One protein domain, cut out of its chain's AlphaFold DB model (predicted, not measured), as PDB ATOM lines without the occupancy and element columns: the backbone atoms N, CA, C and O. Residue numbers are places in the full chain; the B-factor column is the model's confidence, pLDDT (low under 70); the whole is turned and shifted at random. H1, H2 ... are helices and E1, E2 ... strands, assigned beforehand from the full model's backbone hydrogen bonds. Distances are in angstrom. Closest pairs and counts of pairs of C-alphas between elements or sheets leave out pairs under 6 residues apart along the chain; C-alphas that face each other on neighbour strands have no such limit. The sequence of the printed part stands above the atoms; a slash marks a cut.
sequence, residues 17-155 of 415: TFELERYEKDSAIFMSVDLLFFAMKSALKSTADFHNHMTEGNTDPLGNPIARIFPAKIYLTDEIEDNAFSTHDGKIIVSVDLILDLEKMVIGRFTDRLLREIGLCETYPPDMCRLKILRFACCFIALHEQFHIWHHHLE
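AT A GLANCE: This is residues 17 to 155 of the 415 residues of an uncharacterized protein of Sarcina sp. DSM 11001 (UniProt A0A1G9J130). Two long helices, H1 and H4, cross as a lopsided X, and a small sheet of three strands packs on residues 138 to 149 of H4, with E1 also near H1. H2 runs from the sheet back to the first part of H4, the short H3 packs on the start of H4, and residues 56 to 72 make a long loop that runs past the last residue of H1 and folds back to E1. The printed part has 139 residues with four named helices and three named strands, in the order H1, E1, E2, E3, H2, H3, H4; the sheet is mixed, in the order E1, E3, E2, and the class is mostly helix. The whole is only just loose, close to compact, with a radius of gyration of the C-alphas of 17.6 A and spans of 55 by 38 by 22 A.

HOW THE PARTS SIT: H1, residues 33 to 55, touches H4, residues 126 to 150, with its residues 36 to 44 alone; the closest C-alphas, of Met 40 and Cys 139, are 4.8 A apart. They run the same way at a steep tilt of 51 degrees. E1, residues 73 to 77, and E3, residues 91 to 95, are parallel neighbours, with N 75 and O 92 within hydrogen-bond range at 2.8 A. E2, residues 84 to 86, forms an antiparallel hairpin with E3, with N 85 and O 93 at 2.9 A. H1 and H4 are on one face of this sheet, making two layers, helices and strands. H4 lies over E3 and E2 at a height over the sheet of 11.3 A. It runs along the strands, but only just, at 29.7 degrees to E3 on the local plane. H2, residues 96 to 109, only grazes the sheet with residues 96 to 99. It touches H4 at a steep tilt of 42 degrees, opposite ways, the closest C-alphas being those of Val 106 and Arg 130, 6.3 A. H3, residues 112 to 117, touches H4 about perpendicular, at 82 degrees; the closest C-alphas are those of Asp 112 and Pro 126, 5.7 A. H4 is the hub, touching three helices. In H1, H2, H3 and H4 every O i to N i+4 pair is within hydrogen-bond range.

IN THESE COORDINATES: H1 begins at C-alpha 33, (-51.886, -30.290, -38.975), and is 33.0 A long. E1 and E3 are 13.3 A and 13.4 A long, and E2 is 7.2 A. H2 is 20.0 A long and H3 8.7 A. H4, 35.7 A long, ends at C-alpha 150, (-30.614, -24.103, -51.779).

THE WHOLE: The two C-alphas farthest apart, of Lys 25 and Gly 63, are 55.3 A apart. The printed part has no cut. The link from H1 to E1, 17 residues, is long. Mean pLDDT of the printed part is 76.6; 28 residues are under 70, among them residues 17 to 32 and 59 to 64.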
ATOM      1  N   THR A  17     -44.901 -23.588 -30.499       38.72
ATOM      2  CA  THR A  17     -46.303 -23.668 -30.063       38.72
ATOM      3  C   THR A  17     -47.131 -22.761 -30.952       38.72
ATOM      4  O   THR A  17     -47.273 -21.564 -30.702       38.72
ATOM      5  N   PHE A  18     -47.640 -23.335 -32.035       41.25
ATOM      6  CA  PHE A  18     -48.947 -22.926 -32.519       41.25
ATOM      7  C   PHE A  18     -49.941 -23.552 -31.531       41.25
ATOM      8  O   PHE A  18     -49.918 -24.769 -31.344       41.25
ATOM      9  N   GLU A  19     -50.752 -22.758 -30.828       37.22
ATOM     10  CA  GLU A  19     -51.891 -23.299 -30.072       37.22
ATOM     11  C   GLU A  19     -52.930 -23.795 -31.094       37.22
ATOM     12  O   GLU A  19     -53.864 -23.095 -31.477       37.22
ATOM     13  N   LEU A  20     -52.720 -25.018 -31.586       41.03
ATOM     14  CA  LEU A  20     -53.554 -25.710 -32.575       41.03
ATOM     15  C   LEU A  20     -54.935 -26.114 -32.044       41.03
ATOM     16  O   LEU A  20     -55.771 -26.565 -32.826       41.03
ATOM     17  N   GLU A  21     -55.225 -25.866 -30.758       36.53
ATOM     18  CA  GLU A  21     -56.546 -26.078 -30.143       36.53
ATOM     19  C   GLU A  21     -57.687 -25.389 -30.916       36.53
ATOM     20  O   GLU A  21     -58.851 -25.777 -30.796       36.53
ATOM     21  N   ARG A  22     -57.380 -24.377 -31.739       37.91
ATOM     22  CA  ARG A  22     -58.380 -23.673 -32.548       37.91
ATOM     23  C   ARG A  22     -58.833 -24.423 -33.806       37.91
ATOM     24  O   ARG A  22     -59.942 -24.156 -34.260       37.91
ATOM     25  N   TYR A  23     -58.032 -25.348 -34.337       44.09
ATOM     26  CA  TYR A  23     -58.265 -25.968 -35.652       44.09
ATOM     27  C   TYR A  23     -58.716 -27.436 -35.596       44.09
ATOM     28  O   TYR A  23     -59.190 -27.963 -36.599       44.09
ATOM     29  N   GLU A  24     -58.684 -28.085 -34.425       43.44
ATOM     30  CA  GLU A  24     -59.200 -29.457 -34.254       43.44
ATOM     31  C   GLU A  24     -60.723 -29.586 -34.456       43.44
ATOM     32  O   GLU A  24     -61.242 -30.698 -34.550       43.44
ATOM     33  N   LYS A  25     -61.469 -28.474 -34.505       41.09
ATOM     34  CA  LYS A  25     -62.940 -28.511 -34.496       41.09
ATOM     35  C   LYS A  25     -63.612 -28.766 -35.846       41.09
ATOM     36  O   LYS A  25     -64.751 -29.225 -35.820       41.09
ATOM     37  N   ASP A  26     -62.938 -28.530 -36.975       43.84
ATOM     38  CA  ASP A  26     -63.594 -28.524 -38.297       43.84
ATOM     39  C   ASP A  26     -62.974 -29.471 -39.355       43.84
ATOM     40  O   ASP A  26     -63.550 -29.625 -40.433       43.84
ATOM     41  N   SER A  27     -61.853 -30.155 -39.075       43.00
ATOM     42  CA  SER A  27     -61.297 -31.188 -39.976       43.00
ATOM     43  C   SER A  27     -61.977 -32.537 -39.719       43.00
ATOM     44  O   SER A  27     -61.902 -33.106 -38.629       43.00
ATOM     45  N   ALA A  28     -62.689 -33.049 -40.725       47.75
ATOM     46  CA  ALA A  28     -63.444 -34.295 -40.615       47.75
ATOM     47  C   ALA A  28     -62.652 -35.545 -41.046       47.75
ATOM     48  O   ALA A  28     -63.151 -36.650 -40.832       47.75
ATOM     49  N   ILE A  29     -61.459 -35.430 -41.655       47.28
ATOM     50  CA  ILE A  29     -60.730 -36.592 -42.195       47.28
ATOM     51  C   ILE A  29     -59.197 -36.436 -42.057       47.28
ATOM     52  O   ILE A  29     -58.524 -35.951 -42.950       47.28
ATOM     53  N   PHE A  30     -58.669 -37.051 -40.990       51.91
ATOM     54  CA  PHE A  30     -57.349 -37.703 -40.883       51.91
ATOM     55  C   PHE A  30     -56.055 -36.854 -40.966       51.91
ATOM     56  O   PHE A  30     -55.665 -36.347 -42.007       51.91
ATOM     57  N   MET A  31     -55.286 -36.945 -39.867       55.03
ATOM     58  CA  MET A  31     -54.045 -36.240 -39.495       55.03
ATOM     59  C   MET A  31     -54.249 -34.801 -39.027       55.03
ATOM     60  O   MET A  31     -54.628 -33.924 -39.789       55.03
ATOM     61  N   SER A  32     -53.908 -34.554 -37.759       65.38
ATOM     62  CA  SER A  32     -53.734 -33.190 -37.275       65.38
ATOM     63  C   SER A  32     -52.694 -32.478 -38.140       65.38
ATOM     64  O   SER A  32     -51.734 -33.095 -38.616       65.38
ATOM     65  N   VAL A  33     -52.865 -31.168 -38.314       70.31
ATOM     66  CA  VAL A  33     -51.886 -30.290 -38.975       70.31
ATOM     67  C   VAL A  33     -50.467 -30.536 -38.432       70.31
ATOM     68  O   VAL A  33     -49.506 -30.498 -39.197       70.31
ATOM     69  N   ASP A  34     -50.328 -30.933 -37.160       68.31
ATOM     70  CA  ASP A  34     -49.065 -31.376 -36.548       68.31
ATOM     71  C   ASP A  34     -48.381 -32.542 -37.262       68.31
ATOM     72  O   ASP A  34     -47.164 -32.535 -37.443       68.31
ATOM     73  N   LEU A  35     -49.132 -33.572 -37.653       73.88
ATOM     74  CA  LEU A  35     -48.571 -34.754 -38.306       73.88
ATOM     75  C   LEU A  35     -48.113 -34.425 -39.732       73.88
ATOM     76  O   LEU A  35     -47.081 -34.934 -40.176       73.88
ATOM     77  N   LEU A  36     -48.831 -33.540 -40.433       83.00
ATOM     78  CA  LEU A  36     -48.411 -33.024 -41.741       83.00
ATOM     79  C   LEU A  36     -47.179 -32.128 -41.603       83.00
ATOM     80  O   LEU A  36     -46.218 -32.271 -42.359       83.00
ATOM     81  N   PHE A  37     -47.146 -31.281 -40.577       82.38
ATOM     82  CA  PHE A  37     -45.993 -30.451 -40.252       82.38
ATOM     83  C   PHE A  37     -44.754 -31.278 -39.897       82.38
ATOM     84  O   PHE A  37     -43.650 -30.992 -40.364       82.38
ATOM     85  N   PHE A  38     -44.933 -32.356 -39.133       82.19
ATOM     86  CA  PHE A  38     -43.873 -33.314 -38.849       82.19
ATOM     87  C   PHE A  38     -43.377 -34.006 -40.124       82.19
ATOM     88  O   PHE A  38     -42.167 -34.145 -40.311       82.19
ATOM     89  N   ALA A  39     -44.281 -34.398 -41.028       85.31
ATOM     90  CA  ALA A  39     -43.903 -34.988 -42.309       85.31
ATOM     91  C   ALA A  39     -43.077 -34.018 -43.170       85.31
ATOM     92  O   ALA A  39     -42.047 -34.431 -43.703       85.31
ATOM     93  N   MET A  40     -43.460 -32.738 -43.232       89.94
ATOM     94  CA  MET A  40     -42.689 -31.694 -43.918       89.94
ATOM     95  C   MET A  40     -41.293 -31.532 -43.306       89.94
ATOM     96  O   MET A  40     -40.299 -31.630 -44.019       89.94
ATOM     97  N   LYS A  41     -41.186 -31.393 -41.976       86.25
ATOM     98  CA  LYS A  41     -39.889 -31.341 -41.271       86.25
ATOM     99  C   LYS A  41     -39.018 -32.563 -41.561       86.25
ATOM    100  O   LYS A  41     -37.815 -32.430 -41.785       86.25
ATOM    101  N   SER A  42     -39.621 -33.750 -41.556       87.06
ATOM    102  CA  SER A  42     -38.915 -34.987 -41.874       87.06
ATOM    103  C   SER A  42     -38.433 -34.997 -43.321       87.06
ATOM    104  O   SER A  42     -37.313 -35.436 -43.551       87.06
ATOM    105  N   ALA A  43     -39.235 -34.516 -44.275       89.81
ATOM    106  CA  ALA A  43     -38.843 -34.430 -45.677       89.81
ATOM    107  C   ALA A  43     -37.630 -33.510 -45.853       89.81
ATOM    108  O   ALA A  43     -36.637 -33.961 -46.410       89.81
ATOM    109  N   LEU A  44     -37.669 -32.295 -45.288       88.50
ATOM    110  CA  LEU A  44     -36.555 -31.332 -45.319       88.50
ATOM    111  C   LEU A  44     -35.269 -31.929 -44.742       88.50
ATOM    112  O   LEU A  44     -34.182 -31.782 -45.297       88.50
ATOM    113  N   LYS A  45     -35.384 -32.632 -43.610       87.19
ATOM    114  CA  LYS A  45     -34.239 -33.302 -42.996       87.19
ATOM    115  C   LYS A  45     -33.700 -34.423 -43.883       87.19
ATOM    116  O   LYS A  45     -32.493 -34.495 -44.092       87.19
ATOM    117  N   SER A  46     -34.574 -35.293 -44.382       86.62
ATOM    118  CA  SER A  46     -34.180 -36.427 -45.215       86.62
ATOM    119  C   SER A  46     -33.537 -35.983 -46.525       86.62
ATOM    120  O   SER A  46     -32.563 -36.604 -46.937       86.62
ATOM    121  N   THR A  47     -34.022 -34.911 -47.155       87.19
ATOM    122  CA  THR A  47     -33.411 -34.361 -48.372       87.19
ATOM    123  C   THR A  47     -32.051 -33.739 -48.096       87.19
ATOM    124  O   THR A  47     -31.117 -34.011 -48.844       87.19
ATOM    125  N   ALA A  48     -31.900 -32.979 -47.007       84.19
ATOM    126  CA  ALA A  48     -30.607 -32.412 -46.627       84.19
ATOM    127  C   ALA A  48     -29.578 -33.505 -46.300       84.19
ATOM    128  O   ALA A  48     -28.431 -33.449 -46.738       84.19
ATOM    129  N   ASP A  49     -29.980 -34.526 -45.537       83.88
ATOM    130  CA  ASP A  49     -29.117 -35.663 -45.209       83.88
ATOM    131  C   ASP A  49     -28.741 -36.450 -46.480       83.88
ATOM    132  O   ASP A  49     -27.580 -36.822 -46.646       83.88
ATOM    133  N   PHE A  50     -29.698 -36.656 -47.393       82.94
ATOM    134  CA  PHE A  50     -29.469 -37.330 -48.673       82.94
ATOM    135  C   PHE A  50     -28.487 -36.566 -49.561       82.94
ATOM    136  O   PHE A  50     -27.506 -37.149 -50.018       82.94
ATOM    137  N   HIS A  51     -28.715 -35.272 -49.787       79.50
ATOM    138  CA  HIS A  51     -27.817 -34.465 -50.606       79.50
ATOM    139  C   HIS A  51     -26.406 -34.468 -50.030       79.50
ATOM    140  O   HIS A  51     -25.471 -34.799 -50.752       79.50
ATOM    141  N   ASN A  52     -26.262 -34.200 -48.729       82.88
ATOM    142  CA  ASN A  52     -24.959 -34.190 -48.071       82.88
ATOM    143  C   ASN A  52     -24.233 -35.525 -48.223       82.88
ATOM    144  O   ASN A  52     -23.027 -35.544 -48.424       82.88
ATOM    145  N   HIS A  53     -24.959 -36.639 -48.136       82.44
ATOM    146  CA  HIS A  53     -24.387 -37.958 -48.369       82.44
ATOM    147  C   HIS A  53     -23.917 -38.137 -49.821       82.44
ATOM    148  O   HIS A  53     -22.847 -38.688 -50.060       82.44
ATOM    149  N   MET A  54     -24.692 -37.647 -50.792       75.94
ATOM    150  CA  MET A  54     -24.357 -37.725 -52.218       75.94
ATOM    151  C   MET A  54     -23.227 -36.780 -52.636       75.94
ATOM    152  O   MET A  54     -22.580 -37.013 -53.659       75.94
ATOM    153  N   THR A  55     -22.998 -35.703 -51.888       74.69
ATOM    154  CA  THR A  55     -21.997 -34.671 -52.189       74.69
ATOM    155  C   THR A  55     -20.763 -34.747 -51.291       74.69
ATOM    156  O   THR A  55     -19.776 -34.059 -51.548       74.69
ATOM    157  N   GLU A  56     -20.760 -35.631 -50.291       80.81
ATOM    158  CA  GLU A  56     -19.629 -35.839 -49.390       80.81
ATOM    159  C   GLU A  56     -18.361 -36.227 -50.164       80.81
ATOM    160  O   GLU A  56     -18.324 -37.205 -50.909       80.81
ATOM    161  N   GLY A  57     -17.302 -35.435 -49.992       77.06
ATOM    162  CA  GLY A  57     -16.025 -35.646 -50.677       77.06
ATOM    163  C   GLY A  57     -16.025 -35.283 -52.167       77.06
ATOM    164  O   GLY A  57     -14.978 -35.407 -52.802       77.06
ATOM    165  N   ASN A  58     -17.149 -34.806 -52.714       77.94
ATOM    166  CA  ASN A  58     -17.236 -34.298 -54.079       77.94
ATOM    167  C   ASN A  58     -16.904 -32.802 -54.142       77.94
ATOM    168  O   ASN A  58     -17.112 -32.041 -53.191       77.94
ATOM    169  N   THR A  59     -16.393 -32.380 -55.296       69.88
ATOM    170  CA  THR A  59     -16.159 -30.970 -55.605       69.88
ATOM    171  C   THR A  59     -17.128 -30.484 -56.666       69.88
ATOM    172  O   THR A  59     -17.563 -31.248 -57.529       69.88
ATOM    173  N   ASP A  60     -17.420 -29.192 -56.621       65.12
ATOM    174  CA  ASP A  60     -17.973 -28.468 -57.750       65.12
ATOM    175  C   ASP A  60     -16.989 -28.525 -58.971       65.12
ATOM    176  O   ASP A  60     -15.840 -28.967 -58.842       65.12
ATOM    177  N   PRO A  61     -17.380 -28.091 -60.183       57.62
ATOM    178  CA  PRO A  61     -16.606 -28.093 -61.416       57.62
ATOM    179  C   PRO A  61     -15.489 -27.050 -61.378       57.62
ATOM    180  O   PRO A  61     -14.653 -27.018 -62.276       57.62
ATOM    181  N   LEU A  62     -15.471 -26.188 -60.358       58.47
ATOM    182  CA  LEU A  62     -14.386 -25.263 -60.060       58.47
ATOM    183  C   LEU A  62     -13.369 -25.880 -59.081       58.47
ATOM    184  O   LEU A  62     -12.339 -25.265 -58.812       58.47
ATOM    185  N   GLY A  63     -13.616 -27.101 -58.595       68.56
ATOM    186  CA  GLY A  63     -12.755 -27.829 -57.670       68.56
ATOM    187  C   GLY A  63     -12.967 -27.472 -56.196       68.56
ATOM    188  O   GLY A  63     -12.180 -27.917 -55.359       68.56
ATOM    189  N   ASN A  64     -13.998 -26.694 -55.850       69.75
ATOM    190  CA  ASN A  64     -14.317 -26.397 -54.455       69.75
ATOM    191  C   ASN A  64     -15.115 -27.550 -53.842       69.75
ATOM    192  O   ASN A  64     -16.008 -28.076 -54.503       69.75
ATOM    193  N   PRO A  65     -14.858 -27.940 -52.582       71.06
ATOM    194  CA  PRO A  65     -15.720 -28.884 -51.881       71.06
ATOM    195  C   PRO A  65     -17.170 -28.400 -51.895       71.06
ATOM    196  O   PRO A  65     -17.428 -27.234 -51.588       71.06
ATOM    197  N   ILE A  66     -18.102 -29.292 -52.227       70.06
ATOM    198  CA  ILE A  66     -19.526 -28.958 -52.182       70.06
ATOM    199  C   ILE A  66     -19.907 -28.626 -50.734       70.06
ATOM    200  O   ILE A  66     -19.594 -29.378 -49.805       70.06
ATOM    201  N   ALA A  67     -20.539 -27.467 -50.542       69.12
ATOM    202  CA  ALA A  67     -20.965 -27.017 -49.227       69.12
ATOM    203  C   ALA A  67     -22.023 -27.963 -48.654       69.12
ATOM    204  O   ALA A  67     -22.918 -28.433 -49.354       69.12
ATOM    205  N   ARG A  68     -21.915 -28.232 -47.349       75.12
ATOM    206  CA  ARG A  68     -22.923 -29.011 -46.640       75.12
ATOM    207  C   ARG A  68     -24.191 -28.177 -46.504       75.12
ATOM    208  O   ARG A  68     -24.133 -27.079 -45.954       75.12
ATOM    209  N   ILE A  69     -25.317 -28.749 -46.899       78.94
ATOM    210  CA  ILE A  69     -26.621 -28.102 -46.816       78.94
ATOM    211  C   ILE A  69     -27.343 -28.492 -45.536       78.94
ATOM    212  O   ILE A  69     -27.159 -29.588 -44.990       78.94
ATOM    213  N   PHE A  70     -28.186 -27.596 -45.039       77.69
ATOM    214  CA  PHE A  70     -28.967 -27.826 -43.830       77.69
ATOM    215  C   PHE A  70     -30.462 -27.774 -44.141       77.69
ATOM    216  O   PHE A  70     -30.876 -27.014 -45.019       77.69
ATOM    217  N   PRO A  71     -31.284 -28.563 -43.424       81.62
ATOM    218  CA  PRO A  71     -32.727 -28.440 -43.548       81.62
ATOM    219  C   PRO A  71     -33.153 -27.041 -43.103       81.62
ATOM    220  O   PRO A  71     -32.778 -26.585 -42.016       81.62
ATOM    221  N   ALA A  72     -33.947 -26.377 -43.934       83.25
ATOM    222  CA  ALA A  72     -34.512 -25.080 -43.625       83.25
ATOM    223  C   ALA A  72     -35.421 -25.173 -42.401       83.25
ATOM    224  O   ALA A  72     -36.066 -26.192 -42.118       83.25
ATOM    225  N   LYS A  73     -35.493 -24.069 -41.658       84.44
ATOM    226  CA  LYS A  73     -36.455 -23.954 -40.566       84.44
ATOM    227  C   LYS A  73     -37.828 -23.685 -41.160       84.44
ATOM    228  O   LYS A  73     -38.018 -22.659 -41.801       84.44
ATOM    229  N   ILE A  74     -38.768 -24.587 -40.910       85.19
ATOM    230  CA  ILE A  74     -40.153 -24.454 -41.358       85.19
ATOM    231  C   ILE A  74     -41.064 -23.997 -40.220       85.19
ATOM    232  O   ILE A  74     -40.945 -24.467 -39.083       85.19
ATOM    233  N   TYR A  75     -41.989 -23.107 -40.554       81.38
ATOM    234  CA  TYR A  75     -42.954 -22.512 -39.647       81.38
ATOM    235  C   TYR A  75     -44.354 -22.531 -40.258       81.38
ATOM    236  O   TYR A  75     -44.508 -22.402 -41.470       81.38
ATOM    237  N   LEU A  76     -45.363 -22.656 -39.398       79.38
ATOM    238  CA  LEU A  76     -46.764 -22.478 -39.765       79.38
ATOM    239  C   LEU A  76     -47.247 -21.098 -39.334       79.38
ATOM    240  O   LEU A  76     -46.766 -20.559 -38.334       79.38
ATOM    241  N   THR A  77     -48.196 -20.539 -40.077       72.94
ATOM    242  CA  THR A  77     -48.900 -19.311 -39.699       72.94
ATOM    243  C   THR A  77     -50.309 -19.286 -40.291       72.94
ATOM    244  O   THR A  77     -50.543 -19.843 -41.353       72.94
ATOM    245  N   ASP A  78     -51.249 -18.645 -39.607       75.19
ATOM    246  CA  ASP A  78     -52.597 -18.303 -40.084       75.19
ATOM    247  C   ASP A  78     -52.689 -16.816 -40.493       75.19
ATOM    248  O   ASP A  78     -53.766 -16.290 -40.765       75.19
ATOM    249  N   GLU A  79     -51.555 -16.102 -40.521       71.19
ATOM    250  CA  GLU A  79     -51.503 -14.656 -40.774       71.19
ATOM    251  C   GLU A  79     -51.197 -14.298 -42.245       71.19
ATOM    252  O   GLU A  79     -51.091 -13.111 -42.583       71.19
ATOM    253  N   ILE A  80     -51.054 -15.295 -43.127       64.38
ATOM    254  CA  ILE A  80     -50.785 -15.120 -44.565       64.38
ATOM    255  C   ILE A  80     -51.880 -15.764 -45.417       64.38
ATOM    256  O   ILE A  80     -52.566 -16.678 -44.973       64.38
ATOM    257  N   GLU A  81     -52.021 -15.281 -46.652       67.25
ATOM    258  CA  GLU A  81     -52.884 -15.900 -47.669       67.25
ATOM    259  C   GLU A  81     -52.437 -17.342 -47.966       67.25
ATOM    260  O   GLU A  81     -51.305 -17.696 -47.643       67.25
ATOM    261  N   ASP A  82     -53.307 -18.156 -48.572       70.56
ATOM    262  CA  ASP A  82     -53.094 -19.581 -48.880       70.56
ATOM    263  C   ASP A  82     -51.843 -19.808 -49.741       70.56
ATOM    264  O   ASP A  82     -51.904 -19.939 -50.963       70.56
ATOM    265  N   ASN A  83     -50.681 -19.816 -49.095       73.62
ATOM    266  CA  ASN A  83     -49.390 -19.819 -49.754       73.62
ATOM    267  C   ASN A  83     -48.296 -20.406 -48.855       73.62
ATOM    268  O   ASN A  83     -48.417 -20.466 -47.625       73.62
ATOM    269  N   ALA A  84     -47.212 -20.831 -49.492       81.25
ATOM    270  CA  ALA A  84     -45.940 -21.123 -48.861       81.25
ATOM    271  C   ALA A  84     -44.877 -20.243 -49.518       81.25
ATOM    272  O   ALA A  84     -45.016 -19.871 -50.678       81.25
ATOM    273  N   PHE A  85     -43.863 -19.838 -48.762       78.31
ATOM    274  CA  PHE A  85     -42.733 -19.118 -49.335       78.31
ATOM    275  C   PHE A  85     -41.480 -19.273 -48.477       78.31
ATOM    276  O   PHE A  85     -41.539 -19.455 -47.252       78.31
ATOM    277  N   SER A  86     -40.337 -19.136 -49.128       79.81
ATOM    278  CA  SER A  86     -39.022 -19.074 -48.512       79.81
ATOM    279  C   SER A  86     -38.565 -17.633 -48.270       79.81
ATOM    280  O   SER A  86     -38.948 -16.687 -48.960       79.81
ATOM    281  N   THR A  87     -37.747 -17.437 -47.241       76.75
ATOM    282  CA  THR A  87     -37.161 -16.143 -46.884       76.75
ATOM    283  C   THR A  87     -35.673 -16.097 -47.221       76.75
ATOM    284  O   THR A  87     -34.984 -17.117 -47.216       76.75
ATOM    285  N   HIS A  88     -35.135 -14.887 -47.408       72.50
ATOM    286  CA  HIS A  88     -33.697 -14.672 -47.628       72.50
ATOM    287  C   HIS A  88     -32.796 -15.215 -46.503       72.50
ATOM    288  O   HIS A  88     -31.620 -15.460 -46.735       72.50
ATOM    289  N   ASP A  89     -33.313 -15.378 -45.281       73.06
ATOM    290  CA  ASP A  89     -32.573 -15.938 -44.143       73.06
ATOM    291  C   ASP A  89     -32.756 -17.462 -43.979       73.06
ATOM    292  O   ASP A  89     -32.435 -18.010 -42.922       73.06
ATOM    293  N   GLY A  90     -33.251 -18.149 -45.017       76.50
ATOM    294  CA  GLY A  90     -33.298 -19.612 -45.081       76.50
ATOM    295  C   GLY A  90     -34.420 -20.238 -44.250       76.50
ATOM    296  O   GLY A  90     -34.244 -21.317 -43.670       76.50
ATOM    297  N   LYS A  91     -35.567 -19.559 -44.144       83.19
ATOM    298  CA  LYS A  91     -36.767 -20.065 -43.461       83.19
ATOM    299  C   LYS A  91     -37.874 -20.323 -44.469       83.19
ATOM    300  O   LYS A  91     -37.965 -19.640 -45.478       83.19
ATOM    301  N   ILE A  92     -38.731 -21.283 -44.153       84.81
ATOM    302  CA  ILE A  92     -39.928 -21.619 -44.922       84.81
ATOM    303  C   ILE A  92     -41.140 -21.273 -44.066       84.81
ATOM    304  O   ILE A  92     -41.251 -21.735 -42.927       84.81
ATOM    305  N   ILE A  93     -42.047 -20.470 -44.607       79.31
ATOM    306  CA  ILE A  93     -43.311 -20.115 -43.972       79.31
ATOM    307  C   ILE A  93     -44.440 -20.759 -44.772       79.31
ATOM    308  O   ILE A  93     -44.515 -20.567 -45.981       79.31
ATOM    309  N   VAL A  94     -45.315 -21.511 -44.106       81.50
ATOM    310  CA  VAL A  94     -46.459 -22.186 -44.735       81.50
ATOM    311  C   VAL A  94     -47.752 -21.741 -44.059       81.50
ATOM    312  O   VAL A  94     -47.848 -21.756 -42.828       81.50
ATOM    313  N   SER A  95     -48.748 -21.357 -44.857       79.06
ATOM    314  CA  SER A  95     -50.084 -21.050 -44.349       79.06
ATOM    315  C   SER A  95     -50.774 -22.309 -43.818       79.06
ATOM    316  O   SER A  95     -50.752 -23.357 -44.465       79.06
ATOM    317  N   VAL A  96     -51.422 -22.217 -42.658       79.81
ATOM    318  CA  VAL A  96     -52.304 -23.285 -42.156       79.81
ATOM    319  C   VAL A  96     -53.483 -23.485 -43.108       79.81
ATOM    320  O   VAL A  96     -53.842 -24.624 -43.401       79.81
ATOM    321  N   ASP A  97     -54.033 -22.397 -43.648       77.06
ATOM    322  CA  ASP A  97     -55.186 -22.447 -44.547       77.06
ATOM    323  C   ASP A  97     -54.843 -23.154 -45.873       77.06
ATOM    324  O   ASP A  97     -55.650 -23.937 -46.372       77.06
ATOM    325  N   LEU A  98     -53.594 -23.042 -46.351       81.12
ATOM    326  CA  LEU A  98     -53.088 -23.820 -47.493       81.12
ATOM    327  C   LEU A  98     -53.180 -25.338 -47.257       81.12
ATOM    328  O   LEU A  98     -53.558 -26.094 -48.150       81.12
ATOM    329  N   ILE A  99     -52.832 -25.798 -46.051       82.00
ATOM    330  CA  ILE A  99     -52.876 -27.223 -45.690       82.00
ATOM    331  C   ILE A  99     -54.328 -27.709 -45.623       82.00
ATOM    332  O   ILE A  99     -54.642 -28.798 -46.108       82.00
ATOM    333  N   LEU A 100     -55.221 -26.896 -45.054       81.19
ATOM    334  CA  LEU A 100     -56.644 -27.218 -44.949       81.19
ATOM    335  C   LEU A 100     -57.327 -27.244 -46.322       81.19
ATOM    336  O   LEU A 100     -58.195 -28.080 -46.574       81.19
ATOM    337  N   ASP A 101     -56.934 -26.361 -47.233       79.81
ATOM    338  CA  ASP A 101     -57.474 -26.341 -48.588       79.81
ATOM    339  C   ASP A 101     -56.929 -27.487 -49.448       79.81
ATOM    340  O   ASP A 101     -57.700 -28.098 -50.197       79.81
ATOM    341  N   LEU A 102     -55.665 -27.886 -49.256       81.38
ATOM    342  CA  LEU A 102     -55.151 -29.153 -49.784       81.38
ATOM    343  C   LEU A 102     -55.973 -30.347 -49.294       81.38
ATOM    344  O   LEU A 102     -56.351 -31.198 -50.097       81.38
ATOM    345  N   GLU A 103     -56.262 -30.426 -47.994       84.44
ATOM    346  CA  GLU A 103     -57.053 -31.513 -47.409       84.44
ATOM    347  C   GLU A 103     -58.439 -31.589 -48.065       84.44
ATOM    348  O   GLU A 103     -58.832 -32.642 -48.579       84.44
ATOM    349  N   LYS A 104     -59.152 -30.457 -48.142       80.12
ATOM    350  CA  LYS A 104     -60.456 -30.369 -48.821       80.12
ATOM    351  C   LYS A 104     -60.360 -30.797 -50.283       80.12
ATOM    352  O   LYS A 104     -61.236 -31.521 -50.761       80.12
ATOM    353  N   MET A 105     -59.310 -30.378 -50.989       79.00
ATOM    354  CA  MET A 105     -59.090 -30.739 -52.387       79.00
ATOM    355  C   MET A 105     -58.851 -32.241 -52.544       79.00
ATOM    356  O   MET A 105     -59.464 -32.864 -53.409       79.00
ATOM    357  N   VAL A 106     -58.028 -32.848 -51.688       83.00
ATOM    358  CA  VAL A 106     -57.768 -34.292 -51.713       83.00
ATOM    359  C   VAL A 106     -59.047 -35.078 -51.427       83.00
ATOM    360  O   VAL A 106     -59.367 -36.013 -52.161       83.00
ATOM    361  N   ILE A 107     -59.813 -34.690 -50.405       82.50
ATOM    362  CA  ILE A 107     -61.077 -35.349 -50.045       82.50
ATOM    363  C   ILE A 107     -62.098 -35.222 -51.177       82.50
ATOM    364  O   ILE A 107     -62.727 -36.212 -51.554       82.50
ATOM    365  N   GLY A 108     -62.260 -34.014 -51.720       77.06
ATOM    366  CA  GLY A 108     -63.228 -33.733 -52.774       77.06
ATOM    367  C   GLY A 108     -62.889 -34.425 -54.092       77.06
ATOM    368  O   GLY A 108     -63.787 -34.916 -54.770       77.06
ATOM    369  N   ARG A 109     -61.602 -34.495 -54.445       76.94
ATOM    370  CA  ARG A 109     -61.137 -35.010 -55.738       76.94
ATOM    371  C   ARG A 109     -60.945 -36.521 -55.735       76.94
ATOM    372  O   ARG A 109     -61.332 -37.191 -56.688       76.94
ATOM    373  N   PHE A 110     -60.383 -37.090 -54.671       81.44
ATOM    374  CA  PHE A 110     -60.081 -38.520 -54.591       81.44
ATOM    375  C   PHE A 110     -61.191 -39.287 -53.872       81.44
ATOM    376  O   PHE A 110     -61.021 -39.774 -52.752       81.44
ATOM    377  N   THR A 111     -62.347 -39.425 -54.522       83.94
ATOM    378  CA  THR A 111     -63.473 -40.218 -54.001       83.94
ATOM    379  C   THR A 111     -63.119 -41.707 -53.881       83.94
ATOM    380  O   THR A 111     -62.218 -42.205 -54.555       83.94
ATOM    381  N   ASP A 112     -63.832 -42.456 -53.031       86.94
ATOM    382  CA  ASP A 112     -63.602 -43.903 -52.845       86.94
ATOM    383  C   ASP A 112     -63.693 -44.659 -54.167       86.94
ATOM    384  O   ASP A 112     -62.922 -45.579 -54.443       86.94
ATOM    385  N   ARG A 113     -64.664 -44.247 -54.983       84.56
ATOM    386  CA  ARG A 113     -64.867 -44.761 -56.326       84.56
ATOM    387  C   ARG A 113     -63.646 -44.477 -57.188       84.56
ATOM    388  O   ARG A 113     -63.122 -45.412 -57.783       84.56
ATOM    389  N   LEU A 114     -63.200 -43.222 -57.238       81.38
ATOM    390  CA  LEU A 114     -62.071 -42.838 -58.071       81.38
ATOM    391  C   LEU A 114     -60.811 -43.605 -57.681       81.38
ATOM    392  O   LEU A 114     -60.219 -44.230 -58.550       81.38
ATOM    393  N   LEU A 115     -60.468 -43.631 -56.387       85.62
ATOM    394  CA  LEU A 115     -59.297 -44.330 -55.846       85.62
ATOM    395  C   LEU A 115     -59.284 -45.833 -56.180       85.62
ATOM    396  O   LEU A 115     -58.218 -46.414 -56.392       85.62
ATOM    397  N   ARG A 116     -60.460 -46.467 -56.247       86.56
ATOM    398  CA  ARG A 116     -60.604 -47.858 -56.704       86.56
ATOM    399  C   ARG A 116     -60.480 -47.985 -58.220       86.56
ATOM    400  O   ARG A 116     -59.832 -48.920 -58.670       86.56
ATOM    401  N   GLU A 117     -61.066 -47.071 -58.995       81.12
ATOM    402  CA  GLU A 117     -60.964 -47.083 -60.463       81.12
ATOM    403  C   GLU A 117     -59.507 -46.924 -60.946       81.12
ATOM    404  O   GLU A 117     -59.133 -47.570 -61.917       81.12
ATOM    405  N   ILE A 118     -58.683 -46.128 -60.254       75.38
ATOM    406  CA  ILE A 118     -57.241 -45.957 -60.545       75.38
ATOM    407  C   ILE A 118     -56.342 -47.041 -59.925       75.38
ATOM    408  O   ILE A 118     -55.117 -46.961 -60.017       75.38
ATOM    409  N   GLY A 119     -56.921 -48.025 -59.232       80.19
ATOM    410  CA  GLY A 119     -56.167 -49.113 -58.605       80.19
ATOM    411  C   GLY A 119     -55.263 -48.682 -57.442       80.19
ATOM    412  O   GLY A 119     -54.344 -49.413 -57.084       80.19
ATOM    413  N   LEU A 120     -55.474 -47.510 -56.826       81.12
ATOM    414  CA  LEU A 120     -54.713 -47.102 -55.629       81.12
ATOM    415  C   LEU A 120     -55.185 -47.843 -54.369       81.12
ATOM    416  O   LEU A 120     -54.413 -48.047 -53.437       81.12
ATOM    417  N   CYS A 121     -56.440 -48.298 -54.362       80.94
ATOM    418  CA  CYS A 121     -57.021 -49.058 -53.254       80.94
ATOM    419  C   CYS A 121     -56.705 -50.566 -53.266       80.94
ATOM    420  O   CYS A 121     -57.297 -51.313 -52.486       80.94
ATOM    421  N   GLU A 122     -55.835 -51.037 -54.161       80.94
ATOM    422  CA  GLU A 122     -55.408 -52.446 -54.183       80.94
ATOM    423  C   GLU A 122     -54.541 -52.790 -52.967       80.94
ATOM    424  O   GLU A 122     -54.612 -53.902 -52.444       80.94
ATOM    425  N   THR A 123     -53.779 -51.807 -52.484       77.88
ATOM    426  CA  THR A 123     -52.810 -51.974 -51.392       77.88
ATOM    427  C   THR A 123     -53.274 -51.311 -50.098       77.88
ATOM    428  O   THR A 123     -53.045 -51.840 -49.011       77.88
ATOM    429  N   TYR A 124     -53.938 -50.155 -50.190       84.94
ATOM    430  CA  TYR A 124     -54.332 -49.357 -49.028       84.94
ATOM    431  C   TYR A 124     -55.841 -49.082 -49.017       84.94
ATOM    432  O   TYR A 124     -56.461 -48.982 -50.075       84.94
ATOM    433  N   PRO A 125     -56.468 -48.926 -47.837       89.00
ATOM    434  CA  PRO A 125     -57.839 -48.435 -47.771       89.00
ATOM    435  C   PRO A 125     -57.927 -46.982 -48.287       89.00
ATOM    436  O   PRO A 125     -56.955 -46.235 -48.149       89.00
ATOM    437  N   PRO A 126     -59.087 -46.544 -48.824       89.19
ATOM    438  CA  PRO A 126     -59.253 -45.213 -49.418       89.19
ATOM    439  C   PRO A 126     -58.762 -44.048 -48.547       89.19
ATOM    440  O   PRO A 126     -58.062 -43.164 -49.040       89.19
ATOM    441  N   ASP A 127     -59.055 -44.069 -47.246       87.50
ATOM    442  CA  ASP A 127     -58.634 -43.006 -46.323       87.50
ATOM    443  C   ASP A 127     -57.113 -42.944 -46.165       87.50
ATOM    444  O   ASP A 127     -56.532 -41.863 -46.108       87.50
ATOM    445  N   MET A 128     -56.439 -44.096 -46.188       88.00
ATOM    446  CA  MET A 128     -54.979 -44.153 -46.156       88.00
ATOM    447  C   MET A 128     -54.364 -43.672 -47.474       88.00
ATOM    448  O   MET A 128     -53.314 -43.030 -47.443       88.00
ATOM    449  N   CYS A 129     -55.012 -43.919 -48.619       89.94
ATOM    450  CA  CYS A 129     -54.597 -43.331 -49.894       89.94
ATOM    451  C   CYS A 129     -54.664 -41.801 -49.839       89.94
ATOM    452  O   CYS A 129     -53.664 -41.149 -50.125       89.94
ATOM    453  N   ARG A 130     -55.798 -41.225 -49.414       90.06
ATOM    454  CA  ARG A 130     -55.956 -39.763 -49.261       90.06
ATOM    455  C   ARG A 130     -54.913 -39.177 -48.324       90.06
ATOM    456  O   ARG A 130     -54.274 -38.190 -48.665       90.06
ATOM    457  N   LEU A 131     -54.689 -39.831 -47.187       88.12
ATOM    458  CA  LEU A 131     -53.694 -39.407 -46.211       88.12
ATOM    459  C   LEU A 131     -52.282 -39.368 -46.803       88.12
ATOM    460  O   LEU A 131     -51.531 -38.420 -46.583       88.12
ATOM    461  N   LYS A 132     -51.914 -40.395 -47.575       90.44
ATOM    462  CA  LYS A 132     -50.622 -40.455 -48.262       90.44
ATOM    463  C   LYS A 132     -50.506 -39.386 -49.346       90.44
ATOM    464  O   LYS A 132     -49.470 -38.734 -49.407       90.44
ATOM    465  N   ILE A 133     -51.554 -39.168 -50.142       91.31
ATOM    466  CA  ILE A 133     -51.604 -38.098 -51.153       91.31
ATOM    467  C   ILE A 133     -51.392 -36.735 -50.484       91.31
ATOM    468  O   ILE A 133     -50.509 -35.990 -50.897       91.31
ATOM    469  N   LEU A 134     -52.133 -36.442 -49.411       90.88
ATOM    470  CA  LEU A 134     -52.021 -35.192 -48.658       90.88
ATOM    471  C   LEU A 134     -50.627 -35.015 -48.044       90.88
ATOM    472  O   LEU A 134     -50.029 -33.944 -48.142       90.88
ATOM    473  N   ARG A 135     -50.069 -36.086 -47.466       91.88
ATOM    474  CA  ARG A 135     -48.694 -36.097 -46.953       91.88
ATOM    475  C   ARG A 135     -47.689 -35.762 -48.054       91.88
ATOM    476  O   ARG A 135     -46.825 -34.922 -47.829       91.88
ATOM    477  N   PHE A 136     -47.773 -36.410 -49.216       93.06
ATOM    478  CA  PHE A 136     -46.849 -36.157 -50.322       93.06
ATOM    479  C   PHE A 136     -47.018 -34.753 -50.906       93.06
ATOM    480  O   PHE A 136     -46.007 -34.119 -51.191       93.06
ATOM    481  N   ALA A 137     -48.245 -34.238 -50.996       90.56
ATOM    482  CA  ALA A 137     -48.519 -32.860 -51.395       90.56
ATOM    483  C   ALA A 137     -47.841 -31.846 -50.453       90.56
ATOM    484  O   ALA A 137     -47.129 -30.958 -50.916       90.56
ATOM    485  N   CYS A 138     -47.977 -32.024 -49.133       91.00
ATOM    486  CA  CYS A 138     -47.326 -31.158 -48.142       91.00
ATOM    487  C   CYS A 138     -45.795 -31.278 -48.184       91.00
ATOM    488  O   CYS A 138     -45.091 -30.272 -48.131       91.00
ATOM    489  N   CYS A 139     -45.260 -32.499 -48.305       92.62
ATOM    490  CA  CYS A 139     -43.821 -32.701 -48.475       92.62
ATOM    491  C   CYS A 139     -43.303 -31.998 -49.734       92.62
ATOM    492  O   CYS A 139     -42.248 -31.379 -49.669       92.62
ATOM    493  N   PHE A 140     -44.038 -32.064 -50.847       92.31
ATOM    494  CA  PHE A 140     -43.675 -31.373 -52.081       92.31
ATOM    495  C   PHE A 140     -43.608 -29.857 -51.870       92.31
ATOM    496  O   PHE A 140     -42.613 -29.260 -52.244       92.31
ATOM    497  N   ILE A 141     -44.589 -29.247 -51.190       90.00
ATOM    498  CA  ILE A 141     -44.565 -27.808 -50.859       90.00
ATOM    499  C   ILE A 141     -43.310 -27.442 -50.067       90.00
ATOM    500  O   ILE A 141     -42.582 -26.526 -50.432       90.00
ATOM    501  N   ALA A 142     -43.037 -28.168 -48.982       89.88
ATOM    502  CA  ALA A 142     -41.887 -27.866 -48.138       89.88
ATOM    503  C   ALA A 142     -40.567 -28.007 -48.910       89.88
ATOM    504  O   ALA A 142     -39.674 -27.176 -48.775       89.88
ATOM    505  N   LEU A 143     -40.441 -29.056 -49.719       91.56
ATOM    506  CA  LEU A 143     -39.246 -29.287 -50.516       91.56
ATOM    507  C   LEU A 143     -39.094 -28.263 -51.644       91.56
ATOM    508  O   LEU A 143     -37.993 -27.767 -51.830       91.56
ATOM    509  N   HIS A 144     -40.173 -27.877 -52.319       89.12
ATOM    510  CA  HIS A 144     -40.159 -26.817 -53.324       89.12
ATOM    511  C   HIS A 144     -39.542 -25.528 -52.752       89.12
ATOM    512  O   HIS A 144     -38.564 -25.008 -53.288       89.12
ATOM    513  N   GLU A 145     -40.002 -25.094 -51.574       86.69
ATOM    514  CA  GLU A 145     -39.432 -23.931 -50.878       86.69
ATOM    515  C   GLU A 145     -37.991 -24.149 -50.393       86.69
ATOM    516  O   GLU A 145     -37.186 -23.219 -50.348       86.69
ATOM    517  N   GLN A 146     -37.625 -25.384 -50.044       87.50
ATOM    518  CA  GLN A 146     -36.245 -25.736 -49.708       87.50
ATOM    519  C   GLN A 146     -35.307 -25.567 -50.905       87.50
ATOM    520  O   GLN A 146     -34.176 -25.119 -50.721       87.50
ATOM    521  N   PHE A 147     -35.759 -25.915 -52.110       84.19
ATOM    522  CA  PHE A 147     -34.976 -25.749 -53.333       84.19
ATOM    523  C   PHE A 147     -34.831 -24.279 -53.717       84.19
ATOM    524  O   PHE A 147     -33.731 -23.875 -54.088       84.19
ATOM    525  N   HIS A 148     -35.858 -23.451 -53.499       81.31
ATOM    526  CA  HIS A 148     -35.715 -21.992 -53.598       81.31
ATOM    527  C   HIS A 148     -34.591 -21.452 -52.699       81.31
ATOM    528  O   HIS A 148     -33.822 -20.588 -53.124       81.31
ATOM    529  N   ILE A 149     -34.434 -21.999 -51.487       81.75
ATOM    530  CA  ILE A 149     -33.336 -21.639 -50.573       81.75
ATOM    531  C   ILE A 149     -31.990 -22.168 -51.084       81.75
ATOM    532  O   ILE A 149     -31.051 -21.389 -51.222       81.75
ATOM    533  N   TRP A 150     -31.881 -23.465 -51.382       81.00
ATOM    534  CA  TRP A 150     -30.614 -24.103 -51.779       81.00
ATOM    535  C   TRP A 150     -30.069 -23.630 -53.123       81.00
ATOM    536  O   TRP A 150     -28.870 -23.733 -53.371       81.00
ATOM    537  N   HIS A 151     -30.937 -23.136 -54.002       75.19
ATOM    538  CA  HIS A 151     -30.553 -22.530 -55.272       75.19
ATOM    539  C   HIS A 151     -30.510 -21.003 -55.201       75.19
ATOM    540  O   HIS A 151     -30.272 -20.352 -56.214       75.19
ATOM    541  N   HIS A 152     -30.715 -20.423 -54.016       74.19
ATOM    542  CA  HIS A 152     -30.717 -18.983 -53.785       74.19
ATOM    543  C   HIS A 152     -31.701 -18.222 -54.689       74.19
ATOM    544  O   HIS A 152     -31.434 -17.070 -55.020       74.19
ATOM    545  N   HIS A 153     -32.828 -18.810 -55.112       75.38
ATOM    546  CA  HIS A 153     -33.715 -18.250 -56.148       75.38
ATOM    547  C   HIS A 153     -34.125 -16.783 -55.894       75.38
ATOM    548  O   HIS A 153     -34.219 -15.992 -56.826       75.38
ATOM    549  N   LEU A 154     -34.247 -16.349 -54.639       67.69
ATOM    550  CA  LEU A 154     -34.484 -14.935 -54.317       67.69
ATOM    551  C   LEU A 154     -33.307 -14.007 -54.683       67.69
ATOM    552  O   LEU A 154     -33.493 -12.852 -55.071       67.69
ATOM    553  N   GLU A 155     -32.067 -14.476 -54.545       68.38
ATOM    554  CA  GLU A 155     -30.886 -13.761 -55.027       68.38
ATOM    555  C   GLU A 155     -30.851 -13.748 -56.557       68.38
ATOM    556  O   GLU A 155     -30.510 -12.721 -57.149       68.38
TER     557      GLU A 155